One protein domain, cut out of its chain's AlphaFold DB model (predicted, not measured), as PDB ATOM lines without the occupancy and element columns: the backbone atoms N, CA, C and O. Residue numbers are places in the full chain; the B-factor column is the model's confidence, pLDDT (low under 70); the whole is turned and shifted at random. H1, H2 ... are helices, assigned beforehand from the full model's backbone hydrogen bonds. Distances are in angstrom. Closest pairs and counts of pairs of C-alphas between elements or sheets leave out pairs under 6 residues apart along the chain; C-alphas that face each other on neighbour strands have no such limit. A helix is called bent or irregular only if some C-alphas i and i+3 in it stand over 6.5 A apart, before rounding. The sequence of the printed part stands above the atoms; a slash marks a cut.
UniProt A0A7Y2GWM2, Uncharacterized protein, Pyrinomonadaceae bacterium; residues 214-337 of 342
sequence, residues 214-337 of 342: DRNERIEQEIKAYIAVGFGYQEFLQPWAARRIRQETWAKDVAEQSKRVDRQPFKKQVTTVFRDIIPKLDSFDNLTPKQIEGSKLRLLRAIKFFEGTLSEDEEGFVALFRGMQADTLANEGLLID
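What this domain is: This is residues 214 to 337 of the 342 residues of an uncharacterized protein of Pyrinomonadaceae bacterium (UniProt A0A7Y2GWM2). A long helical hairpin, H3 and H4, makes the core; a shorter hairpin, H1 and H2, packs on H3 through H1, and short H5 crosses H4. The printed part has 124 residues, with five named helices, H1 to H5 in chain order, and no named strand: all helix, compact, radius of gyration of the C-alphas 14.0 A, spans 38 by 32 by 25 A.

Where its parts are: H3, residues 264 to 283, runs 30.5 A from C-alpha 264 at (-2.606, 25.986, 17.350), with a kink of 25 degrees near residue 277; it is only just irregular, C-alphas 279 and 282 being 6.9 A apart. H4 is residues 289 to 305, 24.2 A; H1 215 to 226, 16.2 A; H2 234 to 247, 19.0 A. H5, residues 312 to 320, 12.5 A, ends at (-26.756, 10.471, 12.959).

How they stand to each other: H3 and H4 touch, closest C-alphas Thr 271 and Ile 303, 5.2 A, at a shallow tilt of 9 degrees, opposite ways. H1 touches H3 with H3's residues 270 to 277 alone, closest C-alphas Glu 220 and Val 273, 6.3 A, at a steep tilt of 59 degrees. H1 and H2 touch, closest C-alphas Tyr 226 and Gln 238, 4.3 A. H5 touches H4's residues 297 to 301 alone, closest C-alphas Val 318 and Leu 297, 6.2 A. Each O i to N i+4 pair is within hydrogen-bond range in H1, H4 and H5, against 9 of 10 in H2 and 11 of 16 in H3.

The domain as a whole: The C-alphas farthest apart, Ala 255 and Leu 320, are 39.8 A apart. The printed part has no cut; the link H2 to H3, 16 residues, is long. The pLDDT is under 70 at residue 323 and residues 332 to 337.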
ATOM      1  N   ASP A 214       4.379  22.986  -1.733       97.00
ATOM      2  CA  ASP A 214       3.258  23.719  -1.149       97.00
ATOM      3  C   ASP A 214       2.601  22.891  -0.043       97.00
ATOM      4  O   ASP A 214       2.072  21.800  -0.255       97.00
ATOM      5  N   ARG A 215       2.627  23.422   1.177       95.69
ATOM      6  CA  ARG A 215       2.120  22.697   2.339       95.69
ATOM      7  C   ARG A 215       0.609  22.457   2.284       95.69
ATOM      8  O   ARG A 215       0.163  21.423   2.768       95.69
ATOM      9  N   ASN A 216      -0.185  23.378   1.737       97.19
ATOM     10  CA  ASN A 216      -1.636  23.181   1.667       97.19
ATOM     11  C   ASN A 216      -1.991  22.099   0.649       97.19
ATOM     12  O   ASN A 216      -2.822  21.242   0.941       97.19
ATOM     13  N   GLU A 217      -1.328  22.107  -0.505       97.88
ATOM     14  CA  GLU A 217      -1.452  21.061  -1.514       97.88
ATOM     15  C   GLU A 217      -1.019  19.703  -0.951       97.88
ATOM     16  O   GLU A 217      -1.733  18.714  -1.116       97.88
ATOM     17  N   ARG A 218       0.090  19.658  -0.201       98.00
ATOM     18  CA  ARG A 218       0.536  18.437   0.478       98.00
ATOM     19  C   ARG A 218      -0.507  17.911   1.461       98.00
ATOM     20  O   ARG A 218      -0.889  16.748   1.359       98.00
ATOM     21  N   ILE A 219      -1.010  18.761   2.365       98.19
ATOM     22  CA  ILE A 219      -2.070  18.389   3.317       98.19
ATOM     23  C   ILE A 219      -3.315  17.900   2.561       98.19
ATOM     24  O   ILE A 219      -3.927  16.917   2.968       98.19
ATOM     25  N   GLU A 220      -3.688  18.532   1.442       97.88
ATOM     26  CA  GLU A 220      -4.824  18.086   0.626       97.88
ATOM     27  C   GLU A 220      -4.619  16.653   0.102       97.88
ATOM     28  O   GLU A 220      -5.541  15.835   0.180       97.88
ATOM     29  N   GLN A 221      -3.423  16.321  -0.394       97.88
ATOM     30  CA  GLN A 221      -3.116  14.966  -0.866       97.88
ATOM     31  C   GLN A 221      -3.046  13.944   0.274       97.88
ATOM     32  O   GLN A 221      -3.555  12.830   0.129       97.88
ATOM     33  N   GLU A 222      -2.495  14.320   1.432       98.00
ATOM     34  CA  GLU A 222      -2.538  13.482   2.634       98.00
ATOM     35  C   GLU A 222      -3.996  13.210   3.056       98.00
ATOM     36  O   GLU A 222      -4.363  12.066   3.328       98.00
ATOM     37  N   ILE A 223      -4.879  14.215   3.022       97.62
ATOM     38  CA  ILE A 223      -6.304  14.025   3.326       97.62
ATOM     39  C   ILE A 223      -6.970  13.099   2.305       97.62
ATOM     40  O   ILE A 223      -7.698  12.192   2.712       97.62
ATOM     41  N   LYS A 224      -6.702  13.260   1.003       96.06
ATOM     42  CA  LYS A 224      -7.205  12.352  -0.048       96.06
ATOM     43  C   LYS A 224      -6.774  10.905   0.198       96.06
ATOM     44  O   LYS A 224      -7.615  10.006   0.145       96.06
ATOM     45  N   ALA A 225      -5.510  10.683   0.561       96.38
ATOM     46  CA  ALA A 225      -5.002   9.372   0.961       96.38
ATOM     47  C   ALA A 225      -5.718   8.821   2.211       96.38
ATOM     48  O   ALA A 225      -6.068   7.640   2.248       96.38
ATOM     49  N   TYR A 226      -6.022   9.671   3.198       95.81
ATOM     50  CA  TYR A 226      -6.777   9.293   4.400       95.81
ATOM     51  C   TYR A 226      -8.232   8.881   4.109       95.81
ATOM     52  O   TYR A 226      -8.731   7.909   4.684       95.81
ATOM     53  N   ILE A 227      -8.927   9.574   3.203       93.06
ATOM     54  CA  ILE A 227     -10.305   9.222   2.811       93.06
ATOM     55  C   ILE A 227     -10.377   8.222   1.645       93.06
ATOM     56  O   ILE A 227     -11.472   7.923   1.178       93.06
ATOM     57  N   ALA A 228      -9.238   7.664   1.214       90.81
ATOM     58  CA  ALA A 228      -9.126   6.713   0.105       90.81
ATOM     59  C   ALA A 228      -9.684   7.245  -1.235       90.81
ATOM     60  O   ALA A 228     -10.262   6.505  -2.034       90.81
ATOM     61  N   VAL A 229      -9.496   8.541  -1.491       88.69
ATOM     62  CA  VAL A 229      -9.832   9.195  -2.760       88.69
ATOM     63  C   VAL A 229      -8.576   9.306  -3.613       88.69
ATOM     64  O   VAL A 229      -7.533   9.732  -3.133       88.69
ATOM     65  N   GLY A 230      -8.668   8.912  -4.884       80.25
ATOM     66  CA  GLY A 230      -7.551   8.969  -5.835       80.25
ATOM     67  C   GLY A 230      -6.529   7.834  -5.702       80.25
ATOM     68  O   GLY A 230      -5.798   7.572  -6.653       80.25
ATOM     69  N   PHE A 231      -6.518   7.101  -4.580       79.69
ATOM     70  CA  PHE A 231      -5.525   6.060  -4.306       79.69
ATOM     71  C   PHE A 231      -6.181   4.739  -3.862       79.69
ATOM     72  O   PHE A 231      -6.975   4.707  -2.928       79.69
ATOM     73  N   GLY A 232      -5.845   3.621  -4.517       83.50
ATOM     74  CA  GLY A 232      -6.473   2.306  -4.289       83.50
ATOM     75  C   GLY A 232      -5.897   1.455  -3.142       83.50
ATOM     76  O   GLY A 232      -6.312   0.311  -2.987       83.50
ATOM     77  N   TYR A 233      -4.936   1.972  -2.368       91.12
ATOM     78  CA  TYR A 233      -4.132   1.208  -1.392       91.12
ATOM     79  C   TYR A 233      -4.421   1.622   0.060       91.12
ATOM     80  O   TYR A 233      -3.511   1.940   0.833       91.12
ATOM     81  N   GLN A 234      -5.707   1.690   0.411       90.06
ATOM     82  CA  GLN A 234      -6.190   2.248   1.682       90.06
ATOM     83  C   GLN A 234      -5.519   1.630   2.918       90.06
ATOM     84  O   GLN A 234      -5.198   2.335   3.864       90.06
ATOM     85  N   GLU A 235      -5.238   0.331   2.901       89.81
ATOM     86  CA  GLU A 235      -4.646  -0.394   4.024       89.81
ATOM     87  C   GLU A 235      -3.235   0.074   4.404       89.81
ATOM     88  O   GLU A 235      -2.828  -0.106   5.548       89.81
ATOM     89  N   PHE A 236      -2.505   0.679   3.464       93.75
ATOM     90  CA  PHE A 236      -1.196   1.273   3.722       93.75
ATOM     91  C   PHE A 236      -1.291   2.795   3.832       93.75
ATOM     92  O   PHE A 236      -0.731   3.396   4.748       93.75
ATOM     93  N   LEU A 237      -2.030   3.420   2.912       95.50
ATOM     94  CA  LEU A 237      -2.089   4.874   2.805       95.50
ATOM     95  C   LEU A 237      -2.926   5.516   3.904       95.50
ATOM     96  O   LEU A 237      -2.531   6.563   4.396       95.50
ATOM     97  N   GLN A 238      -4.036   4.915   4.336       93.75
ATOM     98  CA  GLN A 238      -4.901   5.541   5.337       93.75
ATOM     99  C   GLN A 238      -4.216   5.667   6.712       93.75
ATOM    100  O   GLN A 238      -4.233   6.772   7.264       93.75
ATOM    101  N   PRO A 239      -3.583   4.616   7.284       92.75
ATOM    102  CA  PRO A 239      -2.855   4.749   8.548       92.75
ATOM    103  C   PRO A 239      -1.661   5.704   8.446       92.75
ATOM    104  O   PRO A 239      -1.443   6.513   9.351       92.75
ATOM    105  N   TRP A 240      -0.916   5.636   7.337       95.31
ATOM    106  CA  TRP A 240       0.206   6.533   7.062       95.31
ATOM    107  C   TRP A 240      -0.254   7.994   6.985       95.31
ATOM    108  O   TRP A 240       0.261   8.835   7.718       95.31
ATOM    109  N   ALA A 241      -1.280   8.281   6.183       96.81
ATOM    110  CA  ALA A 241      -1.830   9.617   6.004       96.81
ATOM    111  C   ALA A 241      -2.396  10.179   7.309       96.81
ATOM    112  O   ALA A 241      -2.121  11.322   7.656       96.81
ATOM    113  N   ALA A 242      -3.122   9.374   8.091       95.44
ATOM    114  CA  ALA A 242      -3.633   9.816   9.387       95.44
ATOM    115  C   ALA A 242      -2.503  10.290  10.316       95.44
ATOM    116  O   ALA A 242      -2.642  11.300  11.005       95.44
ATOM    117  N   ARG A 243      -1.376   9.571  10.331       94.19
ATOM    118  CA  ARG A 243      -0.184   9.960  11.092       94.19
ATOM    119  C   ARG A 243       0.473  11.220  10.531       94.19
ATOM    120  O   ARG A 243       0.764  12.136  11.295       94.19
ATOM    121  N   ARG A 244       0.653  11.292   9.213       95.56
ATOM    122  CA  ARG A 244       1.209  12.458   8.513       95.56
ATOM    123  C   ARG A 244       0.415  13.741   8.773       95.56
ATOM    124  O   ARG A 244       0.997  14.744   9.164       95.56
ATOM    125  N   ILE A 245      -0.914  13.676   8.728       96.75
ATOM    126  CA  ILE A 245      -1.784  14.825   9.018       96.75
ATOM    127  C   ILE A 245      -1.623  15.295  10.476       96.75
ATOM    128  O   ILE A 245      -1.657  16.496  10.741       96.75
ATOM    129  N   ARG A 246      -1.407  14.383  11.443       94.94
ATOM    130  CA  ARG A 246      -1.056  14.788  12.821       94.94
ATOM    131  C   ARG A 246       0.289  15.507  12.858       94.94
ATOM    132  O   ARG A 246       0.391  16.562  13.478       94.94
ATOM    133  N   GLN A 247       1.286  14.971  12.166       94.50
ATOM    134  CA  GLN A 247       2.630  15.543  12.048       94.50
ATOM    135  C   GLN A 247       2.636  16.934  11.398       94.50
ATOM    136  O   GLN A 247       3.380  17.815  11.832       94.50
ATOM    137  N   GLU A 248       1.737  17.189  10.446       95.88
ATOM    138  CA  GLU A 248       1.525  18.517   9.866       95.88
ATOM    139  C   GLU A 248       1.094  19.558  10.910       95.88
ATOM    140  O   GLU A 248       1.286  20.752  10.694       95.88
ATOM    141  N   THR A 249       0.576  19.161  12.076       94.88
ATOM    142  CA  THR A 249       0.274  20.107  13.165       94.88
ATOM    143  C   THR A 249       1.498  20.529  13.983       94.88
ATOM    144  O   THR A 249       1.400  21.481  14.756       94.88
ATOM    145  N   TRP A 250       2.656  19.880  13.812       93.88
ATOM    146  CA  TRP A 250       3.842  20.110  14.651       93.88
ATOM    147  C   TRP A 250       4.860  21.055  14.017       93.88
ATOM    148  O   TRP A 250       5.403  21.934  14.691       93.88
ATOM    149  N   ALA A 251       5.096  20.913  12.714       93.12
ATOM    150  CA  ALA A 251       6.026  21.736  11.948       93.12
ATOM    151  C   ALA A 251       5.564  21.887  10.491       93.12
ATOM    152  O   ALA A 251       4.766  21.091   9.996       93.12
ATOM    153  N   LYS A 252       6.064  22.919   9.797       91.56
ATOM    154  CA  LYS A 252       5.763  23.133   8.369       91.56
ATOM    155  C   LYS A 252       6.555  22.191   7.465       91.56
ATOM    156  O   LYS A 252       6.019  21.718   6.465       91.56
ATOM    157  N   ASP A 253       7.811  21.959   7.825       90.00
ATOM    158  CA  ASP A 253       8.754  21.182   7.035       90.00
ATOM    159  C   ASP A 253       8.787  19.742   7.527       90.00
ATOM    160  O   ASP A 253       8.912  19.489   8.723       90.00
ATOM    161  N   VAL A 254       8.708  18.790   6.596       90.00
ATOM    162  CA  VAL A 254       8.607  17.355   6.911       90.00
ATOM    163  C   VAL A 254       9.773  16.870   7.777       90.00
ATOM    164  O   VAL A 254       9.573  16.079   8.695       90.00
ATOM    165  N   ALA A 255      10.979  17.395   7.543       88.00
ATOM    166  CA  ALA A 255      12.178  17.038   8.300       88.00
ATOM    167  C   ALA A 255      12.112  17.427   9.792       88.00
ATOM    168  O   ALA A 255      12.810  16.832  10.612       88.00
ATOM    169  N   GLU A 256      11.269  18.396  10.156       88.56
ATOM    170  CA  GLU A 256      11.113  18.881  11.533       88.56
ATOM    171  C   GLU A 256       9.933  18.226  12.270       88.56
ATOM    172  O   GLU A 256       9.753  18.424  13.472       88.56
ATOM    173  N   GLN A 257       9.126  17.416  11.579       88.69
ATOM    174  CA  GLN A 257       7.907  16.805  12.119       88.69
ATOM    175  C   GLN A 257       8.165  15.512  12.920       88.69
ATOM    176  O   GLN A 257       7.283  14.670  13.063       88.69
ATOM    177  N   SER A 258       9.373  15.337  13.456       81.31
ATOM    178  CA  SER A 258       9.742  14.205  14.319       81.31
ATOM    179  C   SER A 258       9.462  14.455  15.803       81.31
ATOM    180  O   SER A 258       9.446  13.512  16.589       81.31
ATOM    181  N   LYS A 259       9.226  15.713  16.199       81.56
ATOM    182  CA  LYS A 259       8.948  16.096  17.588       81.56
ATOM    183  C   LYS A 259       7.528  16.617  17.730       81.56
ATOM    184  O   LYS A 259       7.122  17.535  17.020       81.56
ATOM    185  N   ARG A 260       6.799  16.064  18.698       85.12
ATOM    186  CA  ARG A 260       5.452  16.515  19.057       85.12
ATOM    187  C   ARG A 260       5.527  17.933  19.616       85.12
ATOM    188  O   ARG A 260       6.058  18.145  20.702       85.12
ATOM    189  N   VAL A 261       4.990  18.894  18.875       85.62
ATOM    190  CA  VAL A 261       4.833  20.279  19.328       85.62
ATOM    191  C   VAL A 261       3.405  20.694  19.029       85.62
ATOM    192  O   VAL A 261       2.990  20.680  17.875       85.62
ATOM    193  N   ASP A 262       2.644  21.060  20.055       77.88
ATOM    194  CA  ASP A 262       1.289  21.553  19.835       77.88
ATOM    195  C   ASP A 262       1.338  22.995  19.314       77.88
ATOM    196  O   ASP A 262       1.727  23.922  20.027       77.88
ATOM    197  N   ARG A 263       0.969  23.188  18.043       89.31
ATOM    198  CA  ARG A 263       0.905  24.508  17.414       89.31
ATOM    199  C   ARG A 263      -0.497  24.780  16.895       89.31
ATOM    200  O   ARG A 263      -0.860  24.411  15.777       89.31
ATOM    201  N   GLN A 264      -1.248  25.545  17.680       91.50
ATOM    202  CA  GLN A 264      -2.606  25.986  17.350       91.50
ATOM    203  C   GLN A 264      -2.759  26.588  15.934       91.50
ATOM    204  O   GLN A 264      -3.701  26.217  15.229       91.50
ATOM    205  N   PRO A 265      -1.829  27.425  15.418       94.81
ATOM    206  CA  PRO A 265      -1.921  27.911  14.038       94.81
ATOM    207  C   PRO A 265      -1.883  26.798  12.980       94.81
ATOM    208  O   PRO A 265      -2.541  26.908  11.946       94.81
ATOM    209  N   PHE A 266      -1.130  25.722  13.223       95.56
ATOM    210  CA  PHE A 266      -1.003  24.613  12.279       95.56
ATOM    211  C   PHE A 266      -2.211  23.682  12.333       95.56
ATOM    212  O   PHE A 266      -2.681  23.284  11.268       95.56
ATOM    213  N   LYS A 267      -2.773  23.429  13.524       95.06
ATOM    214  CA  LYS A 267      -4.080  22.761  13.667       95.06
ATOM    215  C   LYS A 267      -5.160  23.499  12.879       95.06
ATOM    216  O   LYS A 267      -5.819  22.896  12.036       95.06
ATOM    217  N   LYS A 268      -5.269  24.823  13.060       95.81
ATOM    218  CA  LYS A 268      -6.237  25.652  12.326       95.81
ATOM    219  C   LYS A 268      -6.080  25.496  10.813       95.81
ATOM    220  O   LYS A 268      -7.066  25.261  10.123       95.81
ATOM    221  N   GLN A 269      -4.853  25.556  10.304       96.19
ATOM    222  CA  GLN A 269      -4.593  25.370   8.877       96.19
ATOM    223  C   GLN A 269      -5.006  23.981   8.374       96.19
ATOM    224  O   GLN A 269      -5.695  23.896   7.363       96.19
ATOM    225  N   VAL A 270      -4.666  22.909   9.097       97.25
ATOM    226  CA  VAL A 270      -5.105  21.544   8.762       97.25
ATOM    227  C   VAL A 270      -6.635  21.463   8.716       97.25
ATOM    228  O   VAL A 270      -7.194  20.965   7.739       97.25
ATOM    229  N   THR A 271      -7.335  22.022   9.713       97.56
ATOM    230  CA  THR A 271      -8.810  22.042   9.723       97.56
ATOM    231  C   THR A 271      -9.403  22.835   8.558       97.56
ATOM    232  O   THR A 271     -10.432  22.429   8.021       97.56
ATOM    233  N   THR A 272      -8.757  23.918   8.113       97.88
ATOM    234  CA  THR A 272      -9.169  24.664   6.915       97.88
ATOM    235  C   THR A 272      -9.065  23.801   5.659       97.88
ATOM    236  O   THR A 272     -10.023  23.735   4.901       97.88
ATOM    237  N   VAL A 273      -7.974  23.053   5.469       98.00
ATOM    238  CA  VAL A 273      -7.852  22.180   4.287       98.00
ATOM    239  C   VAL A 273      -8.899  21.057   4.312       98.00
ATOM    240  O   VAL A 273      -9.517  20.771   3.288       98.00
ATOM    241  N   PHE A 274      -9.189  20.471   5.483       98.06
ATOM    242  CA  PHE A 274     -10.308  19.529   5.627       98.06
ATOM    243  C   PHE A 274     -11.643  20.143   5.183       98.06
ATOM    244  O   PHE A 274     -12.402  19.504   4.452       98.06
ATOM    245  N   ARG A 275     -11.924  21.383   5.607       97.62
ATOM    246  CA  ARG A 275     -13.135  22.129   5.237       97.62
ATOM    247  C   ARG A 275     -13.239  22.346   3.733       97.62
ATOM    248  O   ARG A 275     -14.303  22.105   3.169       97.62
ATOM    249  N   ASP A 276     -12.137  22.732   3.102       97.25
ATOM    250  CA  ASP A 276     -12.086  23.053   1.675       97.25
ATOM    251  C   ASP A 276     -12.305  21.826   0.774       97.25
ATOM    252  O   ASP A 276     -12.693  21.968  -0.388       97.25
ATOM    253  N   ILE A 277     -12.087  20.612   1.293       96.69
ATOM    254  CA  ILE A 277     -12.307  19.357   0.558       96.69
ATOM    255  C   ILE A 277     -13.774  18.920   0.581       96.69
ATOM    256  O   ILE A 277     -14.239  18.349  -0.403       96.69
ATOM    257  N   ILE A 278     -14.523  19.196   1.654       96.44
ATOM    258  CA  ILE A 278     -15.929  18.770   1.792       96.44
ATOM    259  C   ILE A 278     -16.791  19.138   0.568       96.44
ATOM    260  O   ILE A 278     -17.415  18.230   0.018       96.44
ATOM    261  N   PRO A 279     -16.826  20.397   0.083       95.31
ATOM    262  CA  PRO A 279     -17.641  20.751  -1.082       95.31
ATOM    263  C   PRO A 279     -17.114  20.161  -2.399       95.31
ATOM    264  O   PRO A 279     -17.832  20.154  -3.394       95.31
ATOM    265  N   LYS A 280     -15.870  19.663  -2.430       95.25
ATOM    266  CA  LYS A 280     -15.270  19.018  -3.606       95.25
ATOM    267  C   LYS A 280     -15.617  17.528  -3.693       95.25
ATOM    268  O   LYS A 280     -15.328  16.923  -4.722       95.25
ATOM    269  N   LEU A 281     -16.219  16.921  -2.664       93.88
ATOM    270  CA  LEU A 281     -16.476  15.475  -2.654       93.88
ATOM    271  C   LEU A 281     -17.351  15.014  -3.827       93.88
ATOM    272  O   LEU A 281     -17.076  13.968  -4.409       93.88
ATOM    273  N   ASP A 282     -18.339  15.823  -4.212       91.31
ATOM    274  CA  ASP A 282     -19.236  15.536  -5.339       91.31
ATOM    275  C   ASP A 282     -18.540  15.625  -6.709       91.31
ATOM    276  O   ASP A 282     -19.081  15.160  -7.708       91.31
ATOM    277  N   SER A 283     -17.338  16.213  -6.770       90.94
ATOM    278  CA  SER A 283     -16.540  16.316  -8.001       90.94
ATOM    279  C   SER A 283     -15.635  15.107  -8.255       90.94
ATOM    280  O   SER A 283     -14.978  15.043  -9.290       90.94
ATOM    281  N   PHE A 284     -15.569  14.151  -7.322       88.69
ATOM    282  CA  PHE A 284     -14.778  12.938  -7.503       88.69
ATOM    283  C   PHE A 284     -15.598  11.860  -8.221       88.69
ATOM    284  O   PHE A 284     -16.405  11.163  -7.608       88.69
ATOM    285  N   ASP A 285     -15.324  11.674  -9.514       84.56
ATOM    286  CA  ASP A 285     -16.031  10.727 -10.397       84.56
ATOM    287  C   ASP A 285     -16.029   9.266  -9.903       84.56
ATOM    288  O   ASP A 285     -16.847   8.447 -10.320       84.56
ATOM    289  N   ASN A 286     -15.092   8.909  -9.022       83.31
ATOM    290  CA  ASN A 286     -14.915   7.557  -8.499       83.31
ATOM    291  C   ASN A 286     -15.667   7.293  -7.181       83.31
ATOM    292  O   ASN A 286     -15.521   6.201  -6.623       83.31
ATOM    293  N   LEU A 287     -16.434   8.260  -6.664       88.12
ATOM    294  CA  LEU A 287     -17.193   8.105  -5.426       88.12
ATOM    295  C   LEU A 287     -18.685   7.900  -5.686       88.12
ATOM    296  O   LEU A 287     -19.366   8.698  -6.319       88.12
ATOM    297  N   THR A 288     -19.224   6.830  -5.113       91.12
ATOM    298  CA  THR A 288     -20.673   6.648  -4.986       91.12
ATOM    299  C   THR A 288     -21.247   7.595  -3.923       91.12
ATOM    300  O   THR A 288     -20.525   7.966  -2.993       91.12
ATOM    301  N   PRO A 289     -22.558   7.907  -3.947       92.31
ATOM    302  CA  PRO A 289     -23.190   8.748  -2.923       92.31
ATOM    303  C   PRO A 289     -22.922   8.286  -1.481       92.31
ATOM    304  O   PRO A 289     -22.631   9.094  -0.605       92.31
ATOM    305  N   LYS A 290     -22.918   6.968  -1.240       90.50
ATOM    306  CA  LYS A 290     -22.591   6.392   0.074       90.50
ATOM    307  C   LYS A 290     -21.130   6.634   0.478       90.50
ATOM    308  O   LYS A 290     -20.837   6.839   1.653       90.50
ATOM    309  N   GLN A 291     -20.197   6.593  -0.475       91.06
ATOM    310  CA  GLN A 291     -18.787   6.895  -0.208       91.06
ATOM    311  C   GLN A 291     -18.555   8.392   0.012       91.06
ATOM    312  O   GLN A 291     -17.718   8.743   0.841       91.06
ATOM    313  N   ILE A 292     -19.304   9.259  -0.676       92.94
ATOM    314  CA  ILE A 292     -19.309  10.709  -0.430       92.94
ATOM    315  C   ILE A 292     -19.755  10.980   1.007       92.94
ATOM    316  O   ILE A 292     -19.050  11.658   1.751       92.94
ATOM    317  N   GLU A 293     -20.867  10.383   1.433       92.31
ATOM    318  CA  GLU A 293     -21.394  10.517   2.793       92.31
ATOM    319  C   GLU A 293     -20.402  10.020   3.856       92.31
ATOM    320  O   GLU A 293     -20.087  10.743   4.805       92.31
ATOM    321  N   GLY A 294     -19.832   8.825   3.657       91.25
ATOM    322  CA  GLY A 294     -18.799   8.280   4.541       91.25
ATOM    323  C   GLY A 294     -17.536   9.147   4.590       91.25
ATOM    324  O   GLY A 294     -16.970   9.361   5.662       91.25
ATOM    325  N   SER A 295     -17.111   9.710   3.457       93.44
ATOM    326  CA  SER A 295     -15.965  10.627   3.399       93.44
ATOM    327  C   SER A 295     -16.268  11.936   4.121       93.44
ATOM    328  O   SER A 295     -15.462  12.379   4.935       93.44
ATOM    329  N   LYS A 296     -17.452  12.522   3.914       94.88
ATOM    330  CA  LYS A 296     -17.901  13.725   4.627       94.88
ATOM    331  C   LYS A 296     -17.891  13.505   6.139       94.88
ATOM    332  O   LYS A 296     -17.347  14.334   6.865       94.88
ATOM    333  N   LEU A 297     -18.415  12.370   6.608       93.50
ATOM    334  CA  LEU A 297     -18.384  12.000   8.024       93.50
ATOM    335  C   LEU A 297     -16.948  11.944   8.570       93.50
ATOM    336  O   LEU A 297     -16.668  12.536   9.614       93.50
ATOM    337  N   ARG A 298     -16.027  11.289   7.847       93.44
ATOM    338  CA  ARG A 298     -14.600  11.221   8.216       93.44
ATOM    339  C   ARG A 298     -13.957  12.599   8.321       93.44
ATOM    340  O   ARG A 298     -13.244  12.851   9.290       93.44
ATOM    341  N   LEU A 299     -14.193  13.477   7.343       96.12
ATOM    342  CA  LEU A 299     -13.617  14.827   7.315       96.12
ATOM    343  C   LEU A 299     -14.139  15.678   8.485       96.12
ATOM    344  O   LEU A 299     -13.347  16.320   9.167       96.12
ATOM    345  N   LEU A 300     -15.445  15.634   8.775       95.69
ATOM    346  CA  LEU A 300     -16.043  16.363   9.902       95.69
ATOM    347  C   LEU A 300     -15.513  15.875  11.258       95.69
ATOM    348  O   LEU A 300     -15.175  16.680  12.126       95.69
ATOM    349  N   ARG A 301     -15.362  14.558  11.432       93.88
ATOM    350  CA  ARG A 301     -14.748  13.985  12.639       93.88
ATOM    351  C   ARG A 301     -13.278  14.374  12.790       93.88
ATOM    352  O   ARG A 301     -12.853  14.661  13.908       93.88
ATOM    353  N   ALA A 302     -12.531  14.436  11.687       95.50
ATOM    354  CA  ALA A 302     -11.146  14.894  11.694       95.50
ATOM    355  C   ALA A 302     -11.036  16.382  12.057       95.50
ATOM    356  O   ALA A 302     -10.155  16.753  12.828       95.50
ATOM    357  N   ILE A 303     -11.969  17.224  11.596       96.69
ATOM    358  CA  ILE A 303     -12.046  18.631  12.015       96.69
ATOM    359  C   ILE A 303     -12.200  18.724  13.541       96.69
ATOM    360  O   ILE A 303     -11.405  19.419  14.171       96.69
ATOM    361  N   LYS A 304     -13.131  17.969  14.149       93.94
ATOM    362  CA  LYS A 304     -13.277  17.914  15.621       93.94
ATOM    363  C   LYS A 304     -12.029  17.366  16.316       93.94
ATOM    364  O   LYS A 304     -11.664  17.844  17.386       93.94
ATOM    365  N   PHE A 305     -11.384  16.353  15.732       93.00
ATOM    366  CA  PHE A 305     -10.159  15.758  16.276       93.00
ATOM    367  C   PHE A 305      -9.039  16.795  16.428       93.00
ATOM    368  O   PHE A 305      -8.338  16.785  17.434       93.00
ATOM    369  N   PHE A 306      -8.920  17.720  15.472       93.88
ATOM    370  CA  PHE A 306      -7.960  18.826  15.499       93.88
ATOM    371  C   PHE A 306      -8.524  20.123  16.107       93.88
ATOM    372  O   PHE A 306      -8.047  21.203  15.773       93.88
ATOM    373  N   GLU A 307      -9.523  20.023  16.994       93.44
ATOM    374  CA  GLU A 307     -10.110  21.154  17.743       93.44
ATOM    375  C   GLU A 307     -10.814  22.209  16.864       93.44
ATOM    376  O   GLU A 307     -11.082  23.329  17.298       93.44
ATOM    377  N   GLY A 308     -11.158  21.860  15.624       94.06
ATOM    378  CA  GLY A 308     -11.988  22.689  14.759       94.06
ATOM    379  C   GLY A 308     -13.465  22.638  15.154       94.06
ATOM    380  O   GLY A 308     -13.971  21.626  15.639       94.06
ATOM    381  N   THR A 309     -14.183  23.732  14.908       94.56
ATOM    382  CA  THR A 309     -15.618  23.849  15.201       94.56
ATOM    383  C   THR A 309     -16.472  23.325  14.051       94.56
ATOM    384  O   THR A 309     -16.186  23.628  12.887       94.56
ATOM    385  N   LEU A 310     -17.548  22.605  14.368       96.06
ATOM    386  CA  LEU A 310     -18.611  22.239  13.430       96.06
ATOM    387  C   LEU A 310     -19.814  23.184  13.546       96.06
ATOM    388  O   LEU A 310     -20.028  23.779  14.600       96.06
ATOM    389  N   SER A 311     -20.577  23.349  12.462       96.31
ATOM    390  CA  SER A 311     -21.887  24.008  12.536       96.31
ATOM    391  C   SER A 311     -22.924  23.087  13.191       96.31
ATOM    392  O   SER A 311     -22.709  21.881  13.302       96.31
ATOM    393  N   GLU A 312     -24.073  23.634  13.599       95.75
ATOM    394  CA  GLU A 312     -25.159  22.833  14.189       95.75
ATOM    395  C   GLU A 312     -25.645  21.721  13.245       95.75
ATOM    396  O   GLU A 312     -25.800  20.577  13.669       95.75
ATOM    397  N   ASP A 313     -25.799  22.024  11.952       96.12
ATOM    398  CA  ASP A 313     -26.198  21.039  10.937       96.12
ATOM    399  C   ASP A 313     -25.169  19.908  10.790       96.12
ATOM    400  O   ASP A 313     -25.515  18.747  10.561       96.12
ATOM    401  N   GLU A 314     -23.885  20.232  10.924       95.88
ATOM    402  CA  GLU A 314     -22.796  19.263  10.819       95.88
ATOM    403  C   GLU A 314     -22.663  18.400  12.063       95.88
ATOM    404  O   GLU A 314     -22.428  17.200  11.933       95.88
ATOM    405  N   GLU A 315     -22.853  18.973  13.253       93.94
ATOM    406  CA  GLU A 315     -22.973  18.191  14.487       93.94
ATOM    407  C   GLU A 315     -24.182  17.253  14.408       93.94
ATOM    408  O   GLU A 315     -24.062  16.070  14.728       93.94
ATOM    409  N   GLY A 316     -25.318  17.743  13.898       92.56
ATOM    410  CA  GLY A 316     -26.499  16.925  13.623       92.56
ATOM    411  C   GLY A 316     -26.184  15.766  12.677       92.56
ATOM    412  O   GLY A 316     -26.503  14.617  12.977       92.56
ATOM    413  N   PHE A 317     -25.479  16.039  11.577       93.00
ATOM    414  CA  PHE A 317     -25.032  15.011  10.641       93.00
ATOM    415  C   PHE A 317     -24.094  13.989  11.303       93.00
ATOM    416  O   PHE A 317     -24.344  12.793  11.208       93.00
ATOM    417  N   VAL A 318     -23.047  14.421  12.015       91.38
ATOM    418  CA  VAL A 318     -22.104  13.508  12.695       91.38
ATOM    419  C   VAL A 318     -22.821  12.637  13.733       91.38
ATOM    420  O   VAL A 318     -22.511  11.446  13.849       91.38
ATOM    421  N   ALA A 319     -23.800  13.198  14.450       88.50
ATOM    422  CA  ALA A 319     -24.586  12.489  15.454       88.50
ATOM    423  C   ALA A 319     -25.439  11.355  14.862       88.50
ATOM    424  O   ALA A 319     -25.541  10.301  15.489       88.50
ATOM    425  N   LEU A 320     -25.981  11.518  13.646       87.75
ATOM    426  CA  LEU A 320     -26.756  10.471  12.959       87.75
ATOM    427  C   LEU A 320     -25.940   9.195  12.695       87.75
ATOM    428  O   LEU A 320     -26.509   8.108  12.642       87.75
ATOM    429  N   PHE A 321     -24.615   9.315  12.567       84.62
ATOM    430  CA  PHE A 321     -23.707   8.198  12.278       84.62
ATOM    431  C   PHE A 321     -22.868   7.763  13.484       84.62
ATOM    432  O   PHE A 321     -21.834   7.089  13.335       84.62
ATOM    433  N   ARG A 322     -23.265   8.158  14.699       77.31
ATOM    434  CA  ARG A 322     -22.592   7.714  15.924       77.31
ATOM    435  C   ARG A 322     -22.605   6.181  15.993       77.31
ATOM    436  O   ARG A 322     -23.609   5.542  15.706       77.31
ATOM    437  N   GLY A 323     -21.453   5.586  16.301       69.44
ATOM    438  CA  GLY A 323     -21.312   4.130  16.411       69.44
ATOM    439  C   GLY A 323     -21.313   3.348  15.089       69.44
ATOM    440  O   GLY A 323     -21.177   2.133  15.123       69.44
ATOM    441  N   MET A 324     -21.416   3.993  13.920       71.12
ATOM    442  CA  MET A 324     -21.473   3.274  12.634       71.12
ATOM    443  C   MET A 324     -20.100   3.018  11.998       71.12
ATOM    444  O   MET A 324     -19.973   2.175  11.112       71.12
ATOM    445  N   GLN A 325     -19.067   3.748  12.428       71.44
ATOM    446  CA  GLN A 325     -17.734   3.661  11.844       71.44
ATOM    447  C   GLN A 325     -16.655   4.047  12.862       71.44
ATOM    448  O   GLN A 325     -16.812   5.039  13.578       71.44
ATOM    449  N   ALA A 326     -15.565   3.277  12.912       72.94
ATOM    450  CA  ALA A 326     -14.328   3.672  13.577       72.94
ATOM    451  C   ALA A 326     -13.434   4.435  12.588       72.94
ATOM    452  O   ALA A 326     -13.160   3.947  11.492       72.94
ATOM    453  N   ASP A 327     -12.969   5.615  12.991       83.44
ATOM    454  CA  ASP A 327     -12.104   6.476  12.182       83.44
ATOM    455  C   ASP A 327     -10.830   6.794  12.946       83.44
ATOM    456  O   ASP A 327     -10.899   7.093  14.136       83.44
ATOM    457  N   THR A 328      -9.665   6.742  12.298       86.12
ATOM    458  CA  THR A 328      -8.380   6.999  12.970       86.12
ATOM    459  C   THR A 328      -8.277   8.443  13.460       86.12
ATOM    460  O   THR A 328      -7.813   8.660  14.568       86.12
ATOM    461  N   LEU A 329      -8.747   9.428  12.689       90.12
ATOM    462  CA  LEU A 329      -8.770  10.840  13.095       90.12
ATOM    463  C   LEU A 329     -10.161  11.231  13.590       90.12
ATOM    464  O   LEU A 329     -10.875  12.000  12.957       90.12
ATOM    465  N   ALA A 330     -10.580  10.653  14.708       85.81
ATOM    466  CA  ALA A 330     -11.809  11.046  15.384       85.81
ATOM    467  C   ALA A 330     -11.600  10.965  16.895       85.81
ATOM    468  O   ALA A 330     -10.702  10.274  17.357       85.81
ATOM    469  N   ASN A 331     -12.430  11.621  17.692       74.25
ATOM    470  CA  ASN A 331     -12.505  11.353  19.136       74.25
ATOM    471  C   ASN A 331     -13.760  10.539  19.500       74.25
ATOM    472  O   ASN A 331     -13.989  10.245  20.668       74.25
ATOM    473  N   GLU A 332     -14.552  10.183  18.485       63.03
ATOM    474  CA  GLU A 332     -15.861   9.533  18.549       63.03
ATOM    475  C   GLU A 332     -15.898   8.424  17.471       63.03
ATOM    476  O   GLU A 332     -15.323   8.595  16.393       63.03
ATOM    477  N   GLY A 333     -16.528   7.276  17.734       51.34
ATOM    478  CA  GLY A 333     -16.536   6.106  16.835       51.34
ATOM    479  C   GLY A 333     -16.948   4.834  17.580       51.34
ATOM    480  O   GLY A 333     -17.104   4.907  18.794       51.34
ATOM    481  N   LEU A 334     -17.185   3.715  16.869       45.03
ATOM    482  CA  LEU A 334     -17.652   2.426  17.434       45.03
ATOM    483  C   LEU A 334     -17.148   2.193  18.870       45.03
ATOM    484  O   LEU A 334     -15.942   2.086  19.082       45.03
ATOM    485  N   LEU A 335     -18.091   2.108  19.816       46.03
ATOM    486  CA  LEU A 335     -17.871   1.755  21.224       46.03
ATOM    487  C   LEU A 335     -17.047   2.761  22.056       46.03
ATOM    488  O   LEU A 335     -16.442   2.377  23.049       46.03
ATOM    489  N   ILE A 336     -17.091   4.057  21.727       46.41
ATOM    490  CA  ILE A 336     -16.843   5.132  22.713       46.41
ATOM    491  C   ILE A 336     -18.197   5.608  23.278       46.41
ATOM    492  O   ILE A 336     -18.484   6.802  23.314       46.41
ATOM    493  N   ASP A 337     -19.077   4.674  23.642       42.62
ATOM    494  CA  ASP A 337     -20.241   4.997  24.467       42.62
ATOM    495  C   ASP A 337     -19.836   4.795  25.929       42.62
ATOM    496  O   ASP A 337     -19.585   3.677  26.368       42.62
TER     497      ASP A 337